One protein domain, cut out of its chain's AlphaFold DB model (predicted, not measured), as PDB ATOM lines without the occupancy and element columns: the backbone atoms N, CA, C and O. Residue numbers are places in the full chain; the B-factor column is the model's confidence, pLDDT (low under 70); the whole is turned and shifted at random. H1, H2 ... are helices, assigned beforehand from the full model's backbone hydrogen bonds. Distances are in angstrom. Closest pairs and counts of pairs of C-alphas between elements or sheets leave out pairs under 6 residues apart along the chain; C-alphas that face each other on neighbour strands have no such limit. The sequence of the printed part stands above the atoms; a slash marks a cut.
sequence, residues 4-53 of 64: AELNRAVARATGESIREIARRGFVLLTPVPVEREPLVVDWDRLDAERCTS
ATOM      1  N   ALA A   4      13.801  17.592  39.450       94.62
ATOM      2  CA  ALA A   4      15.186  17.340  39.835       94.62
ATOM      3  C   ALA A   4      16.121  17.284  38.615       94.62
ATOM      4  O   ALA A   4      17.237  17.801  38.666       94.62
ATOM      5  N   GLU A   5      15.670  16.685  37.513       95.88
ATOM      6  CA  GLU A   5      16.417  16.648  36.251       95.88
ATOM      7  C   GLU A   5      16.545  18.038  35.625       95.88
ATOM      8  O   GLU A   5      17.645  18.396  35.200       95.88
ATOM      9  N   LEU A   6      15.476  18.845  35.648       95.38
ATOM     10  CA  LEU A   6      15.511  20.246  35.218       95.38
ATOM     11  C   LEU A   6      16.545  21.037  36.025       95.38
ATOM     12  O   LEU A   6      17.451  21.636  35.450       95.38
ATOM     13  N   ASN A   7      16.468  20.976  37.357       96.50
ATOM     14  CA  ASN A   7      17.388  21.711  38.224       96.50
ATOM     15  C   ASN A   7      18.848  21.287  37.994       96.50
ATOM     16  O   ASN A   7      19.740  22.132  37.966       96.50
ATOM     17  N   ARG A   8      19.109  19.990  37.771       96.06
ATOM     18  CA  ARG A   8      20.449  19.484  37.416       96.06
ATOM     19  C   ARG A   8      20.907  19.949  36.033       96.06
ATOM     20  O   ARG A   8      22.096  20.188  35.843       96.06
ATOM     21  N   ALA A   9      20.006  20.050  35.057       96.31
ATOM     22  CA  ALA A   9      20.332  20.557  33.727       96.31
ATOM     23  C   ALA A   9      20.708  22.045  33.777       96.31
ATOM     24  O   ALA A   9      21.751  22.420  33.245       96.31
ATOM     25  N   VAL A  10      19.926  22.859  34.493       95.75
ATOM     26  CA  VAL A  10      20.211  24.289  34.694       95.75
ATOM     27  C   VAL A  10      21.530  24.478  35.446       95.75
ATOM     28  O   VAL A  10      22.357  25.280  35.018       95.75
ATOM     29  N   ALA A  11      21.783  23.693  36.500       97.19
ATOM     30  CA  ALA A  11      23.036  23.751  37.260       97.19
ATOM     31  C   ALA A  11      24.252  23.469  36.374       97.19
ATOM     32  O   ALA A  11      25.235  24.204  36.409       97.19
ATOM     33  N   ARG A  12      24.170  22.441  35.521       97.38
ATOM     34  CA  ARG A  12      25.248  22.110  34.578       97.38
ATOM     35  C   ARG A  12      25.480  23.197  33.528       97.38
ATOM     36  O   ARG A  12      26.622  23.398  33.140       97.38
ATOM     37  N   ALA A  13      24.427  23.868  33.069       97.38
ATOM     38  CA  ALA A  13      24.534  24.896  32.036       97.38
ATOM     39  C   ALA A  13      25.040  26.247  32.573       97.38
ATOM     40  O   ALA A  13      25.689  26.988  31.843       97.38
ATOM     41  N   THR A  14      24.730  26.573  33.831       95.75
ATOM     42  CA  THR A  14      24.988  27.901  34.423       95.75
ATOM     43  C   THR A  14      26.140  27.916  35.427       95.75
ATOM     44  O   THR A  14      26.669  28.979  35.731       95.75
ATOM     45  N   GLY A  15      26.525  26.757  35.968       97.06
ATOM     46  CA  GLY A  15      27.463  26.661  37.090       97.06
ATOM     47  C   GLY A  15      26.845  27.032  38.446       97.06
ATOM     48  O   GLY A  15      27.539  27.010  39.460       97.06
ATOM     49  N   GLU A  16      25.551  27.352  38.494       96.50
ATOM     50  CA  GLU A  16      24.854  27.674  39.736       96.50
ATOM     51  C   GLU A  16      24.534  26.424  40.568       96.50
ATOM     52  O   GLU A  16      24.350  25.316  40.057       96.50
ATOM     53  N   SER A  17      24.415  26.605  41.887       97.06
ATOM     54  CA  SER A  17      24.016  25.514  42.778       97.06
ATOM     55  C   SER A  17      22.542  25.135  42.586       97.06
ATOM     56  O   SER A  17      21.681  25.988  42.367       97.06
ATOM     57  N   ILE A  18      22.215  23.853  42.780       95.94
ATOM     58  CA  ILE A  18      20.825  23.359  42.731       95.94
ATOM     59  C   ILE A  18      19.926  24.102  43.734       95.94
ATOM     60  O   ILE A  18      18.759  24.355  43.441       95.94
ATOM     61  N   ARG A  19      20.464  24.471  44.906       95.88
ATOM     62  CA  ARG A  19      19.734  25.229  45.932       95.88
ATOM     63  C   ARG A  19      19.331  26.614  45.428       95.88
ATOM     64  O   ARG A  19      18.201  27.033  45.657       95.88
ATOM     65  N   GLU A  20      20.240  27.298  44.744       96.69
ATOM     66  CA  GLU A  20      19.984  28.624  44.177       96.69
ATOM     67  C   GLU A  20      18.958  28.556  43.039       96.69
ATOM     68  O   GLU A  20      18.005  29.330  43.011       96.69
ATOM     69  N   ILE A  21      19.066  27.551  42.172       95.56
ATOM     70  CA  ILE A  21      18.096  27.315  41.093       95.56
ATOM     71  C   ILE A  21      16.700  27.014  41.650       95.56
ATOM     72  O   ILE A  21      15.709  27.548  41.152       95.56
ATOM     73  N   ALA A  22      16.607  26.206  42.711       92.50
ATOM     74  CA  ALA A  22      15.337  25.926  43.377       92.50
ATOM     75  C   ALA A  22      14.716  27.194  43.985       92.50
ATOM     76  O   ALA A  22      13.508  27.391  43.884       92.50
ATOM     77  N   ARG A  23      15.540  28.081  44.560       94.31
ATOM     78  CA  ARG A  23      15.100  29.375  45.102       94.31
ATOM     79  C   ARG A  23      14.544  30.306  44.021       94.31
ATOM     80  O   ARG A  23      13.615  31.055  44.299       94.31
ATOM     81  N   ARG A  24      15.085  30.249  42.800       92.69
ATOM     82  CA  ARG A  24      14.614  31.043  41.652       92.69
ATOM     83  C   ARG A  24      13.268  30.581  41.088       92.69
ATOM     84  O   ARG A  24      12.633  31.347  40.377       92.69
ATOM     85  N   GLY A  25      12.825  29.363  41.408       88.31
ATOM     86  CA  GLY A  25      11.473  28.909  41.082       88.31
ATOM     87  C   GLY A  25      11.278  28.413  39.648       88.31
ATOM     88  O   GLY A  25      10.173  28.502  39.124       88.31
ATOM     89  N   PHE A  26      12.317  27.869  39.005       89.69
ATOM     90  CA  PHE A  26      12.143  27.167  37.728       89.69
ATOM     91  C   PHE A  26      11.148  26.016  37.872       89.69
ATOM     92  O   PHE A  26      11.251  25.217  38.802       89.69
ATOM     93  N   VAL A  27      10.238  25.883  36.910       87.75
ATOM     94  CA  VAL A  27       9.243  24.808  36.869       87.75
ATOM     95  C   VAL A  27       9.238  24.128  35.509       87.75
ATOM     96  O   VAL A  27       9.547  24.741  34.487       87.75
ATOM     97  N   LEU A  28       8.899  22.840  35.495       88.38
ATOM     98  CA  LEU A  28       8.616  22.131  34.251       88.38
ATOM     99  C   LEU A  28       7.399  22.748  33.565       88.38
ATOM    100  O   LEU A  28       6.355  22.914  34.190       88.38
ATOM    101  N   LEU A  29       7.522  23.014  32.266       83.94
ATOM    102  CA  LEU A  29       6.370  23.368  31.449       83.94
ATOM    103  C   LEU A  29       5.462  22.144  31.316       83.94
ATOM    104  O   LEU A  29       5.875  21.099  30.807       83.94
ATOM    105  N   THR A  30       4.228  22.274  31.787       81.25
ATOM    106  CA  THR A  30       3.154  21.317  31.527       81.25
ATOM    107  C   THR A  30       2.378  21.754  30.280       81.25
ATOM    108  O   THR A  30       2.262  22.955  30.037       81.25
ATOM    109  N   PRO A  31       1.836  20.819  29.472       79.31
ATOM    110  CA  PRO A  31       1.088  21.162  28.255       79.31
ATOM    111  C   PRO A  31      -0.093  22.108  28.496       79.31
ATOM    112  O   PRO A  31      -0.433  22.908  27.633       79.31
ATOM    113  N   VAL A  32      -0.699  22.017  29.680       78.06
ATOM    114  CA  VAL A  32      -1.685  22.971  30.178       78.06
ATOM    115  C   VAL A  32      -1.082  23.611  31.427       78.06
ATOM    116  O   VAL A  32      -0.696  22.864  32.337       78.06
ATOM    117  N   PRO A  33      -0.935  24.944  31.485       68.75
ATOM    118  CA  PRO A  33      -0.471  25.606  32.693       68.75
ATOM    119  C   PRO A  33      -1.492  25.361  33.806       68.75
ATOM    120  O   PRO A  33      -2.668  25.689  33.671       68.75
ATOM    121  N   VAL A  34      -1.044  24.743  34.897       72.88
ATOM    122  CA  VAL A  34      -1.826  24.688  36.133       72.88
ATOM    123  C   VAL A  34      -1.477  25.949  36.904       72.88
ATOM    124  O   VAL A  34      -0.429  26.021  37.553       72.88
ATOM    125  N   GLU A  35      -2.315  26.967  36.771       73.62
ATOM    126  CA  GLU A  35      -2.201  28.161  37.595       73.62
ATOM    127  C   GLU A  35      -2.596  27.804  39.032       73.62
ATOM    128  O   GLU A  35      -3.582  27.106  39.261       73.62
ATOM    129  N   ARG A  36      -1.782  28.220  40.006       73.00
ATOM    130  CA  ARG A  36      -2.094  27.997  41.421       73.00
ATOM    131  C   ARG A  36      -3.022  29.097  41.891       73.00
ATOM    132  O   ARG A  36      -2.711  30.271  41.699       73.00
ATOM    133  N   GLU A  37      -4.110  28.728  42.551       81.56
ATOM    134  CA  GLU A  37      -4.987  29.706  43.167       81.56
ATOM    135  C   GLU A  37      -4.255  30.475  44.285       81.56
ATOM    136  O   GLU A  37      -3.462  29.891  45.034       81.56
ATOM    137  N   PRO A  38      -4.534  31.780  44.432       83.81
ATOM    138  CA  PRO A  38      -5.529  32.542  43.678       83.81
ATOM    139  C   PRO A  38      -5.002  33.046  42.321       83.81
ATOM    140  O   PRO A  38      -3.902  33.581  42.228       83.81
ATOM    141  N   LEU A  39      -5.834  32.931  41.278       81.50
ATOM    142  CA  LEU A  39      -5.528  33.440  39.927       81.50
ATOM    143  C   LEU A  39      -5.533  34.974  39.857       81.50
ATOM    144  O   LEU A  39      -4.982  35.578  38.941       81.50
ATOM    145  N   VAL A  40      -6.176  35.609  40.838       87.00
ATOM    146  CA  VAL A  40      -6.237  37.058  41.006       87.00
ATOM    147  C   VAL A  40      -5.801  37.373  42.425       87.00
ATOM    148  O   VAL A  40      -6.391  36.886  43.388       87.00
ATOM    149  N   VAL A  41      -4.765  38.192  42.548       87.50
ATOM    150  CA  VAL A  41      -4.275  38.683  43.832       87.50
ATOM    151  C   VAL A  41      -4.755  40.116  44.004       87.50
ATOM    152  O   VAL A  41      -4.459  40.976  43.177       87.50
ATOM    153  N   ASP A  42      -5.486  40.365  45.087       90.94
ATOM    154  CA  ASP A  42      -5.716  41.716  45.589       90.94
ATOM    155  C   ASP A  42      -4.433  42.177  46.294       90.94
ATOM    156  O   ASP A  42      -4.139  41.763  47.420       90.94
ATOM    157  N   TRP A  43      -3.629  42.964  45.580       87.31
ATOM    158  CA  TRP A  43      -2.350  43.456  46.086       87.31
ATOM    159  C   TRP A  43      -2.525  44.402  47.270       87.31
ATOM    160  O   TRP A  43      -1.742  44.311  48.211       87.31
ATOM    161  N   ASP A  44      -3.575  45.228  47.275       87.56
ATOM    162  CA  ASP A  44      -3.840  46.171  48.364       87.56
ATOM    163  C   ASP A  44      -4.129  45.413  49.662       87.56
ATOM    164  O   ASP A  44      -3.565  45.709  50.721       87.56
ATOM    165  N   ARG A  45      -4.966  44.375  49.579       88.31
ATOM    166  CA  ARG A  45      -5.253  43.502  50.720       88.31
ATOM    167  C   ARG A  45      -4.021  42.716  51.167       88.31
ATOM    168  O   ARG A  45      -3.754  42.641  52.366       88.31
ATOM    169  N   LEU A  46      -3.300  42.100  50.231       86.62
ATOM    170  CA  LEU A  46      -2.138  41.267  50.549       86.62
ATOM    171  C   LEU A  46      -1.026  42.086  51.215       86.62
ATOM    172  O   LEU A  46      -0.386  41.611  52.156       86.62
ATOM    173  N   ASP A  47      -0.808  43.314  50.752       86.31
ATOM    174  CA  ASP A  47       0.163  44.222  51.352       86.31
ATOM    175  C   ASP A  47      -0.303  44.705  52.725       86.31
ATOM    176  O   ASP A  47       0.506  44.709  53.652       86.31
ATOM    177  N   ALA A  48      -1.595  44.993  52.919       86.06
ATOM    178  CA  ALA A  48      -2.134  45.284  54.249       86.06
ATOM    179  C   ALA A  48      -1.895  44.119  55.230       86.06
ATOM    180  O   ALA A  48      -1.427  44.340  56.346       86.06
ATOM    181  N   GLU A  49      -2.133  42.870  54.810       83.62
ATOM    182  CA  GLU A  49      -1.857  41.673  55.619       83.62
ATOM    183  C   GLU A  49      -0.358  41.543  55.956       83.62
ATOM    184  O   GLU A  49      -0.004  41.274  57.104       83.62
ATOM    185  N   ARG A  50       0.543  41.800  54.998       81.44
ATOM    186  CA  ARG A  50       2.006  41.726  55.203       81.44
ATOM    187  C   ARG A  50       2.558  42.864  56.070       81.44
ATOM    188  O   ARG A  50       3.446  42.628  56.897       81.44
ATOM    189  N   CYS A  51       2.038  44.080  55.911       65.50
ATOM    190  CA  CYS A  51       2.494  45.284  56.610       65.50
ATOM    191  C   CYS A  51       2.097  45.335  58.092       65.50
ATOM    192  O   CYS A  51       2.743  46.058  58.853       65.50
ATOM    193  N   THR A  52       1.137  44.516  58.541       57.41
ATOM    194  CA  THR A  52       0.786  44.411  59.974       57.41
ATOM    195  C   THR A  52       1.921  43.896  60.866       57.41
ATOM    196  O   THR A  52       1.836  44.027  62.084       57.41
ATOM    197  N   SER A  53       3.005  43.353  60.297       56.25
ATOM    198  CA  SER A  53       4.139  42.844  61.080       56.25
ATOM    199  C   SER A  53       5.281  43.840  61.321       56.25
ATOM    200  O   SER A  53       6.133  43.542  62.155       56.25
TER     201      SER A  53
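Overview. This is residues 4 to 53 of the 64 residues of an uncharacterized protein of Anatilimnocola aggregata (UniProt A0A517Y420). Two short helices, H1 and H2, meet as a corner at one end of this model, and a long arm with no named element leads away from them to a third helix, H3, which sits alone at the far end. Residues 29 to 53, H3 among them, stand free, and this arm makes much of the length. The printed part has 50 residues with three named helices in the order H1, H2, H3 and no named strand; the class is all helix. The whole is extended, with a radius of gyration of the C-alphas of 16.0 A, and flat, with spans of 41 by 30 by 13 A.

Arrangement. Start at H1, residues 4 to 14, and go on through a tight link of 3 residues to H2, residues 18 to 24. H1 and H2 touch; look at Asn 7 and Ile 18, their closest C-alphas, 5.9 A apart. Their lines are about perpendicular, at 88 degrees. Farther along you reach H3, residues 43 to 51, which is apart from H1 and from H2. In H1, H2 and H3 every O i to N i+4 pair is within hydrogen-bond range.

Along the chain. Find C-alpha 4 at (15.186, 17.340, 39.835); from there H1 runs 15.4 A to C-alpha 14. H2 begins at C-alpha 18, at (20.825, 23.359, 42.731), and measures 9.9 A to C-alpha 24. H3 measures 11.7 A from C-alpha 43 to C-alpha 51, at (2.494, 45.284, 56.610).

Size, cuts and confidence. The C-alphas of Arg 12 and Thr 52, 41.7 A apart, are the two farthest apart. The link from H2 to H3 is long, with 18 residues, 25 to 42. The printed part has no cut. Its mean pLDDT is 87.1; look for values under 70 at residue 33 and residues 51 to 53.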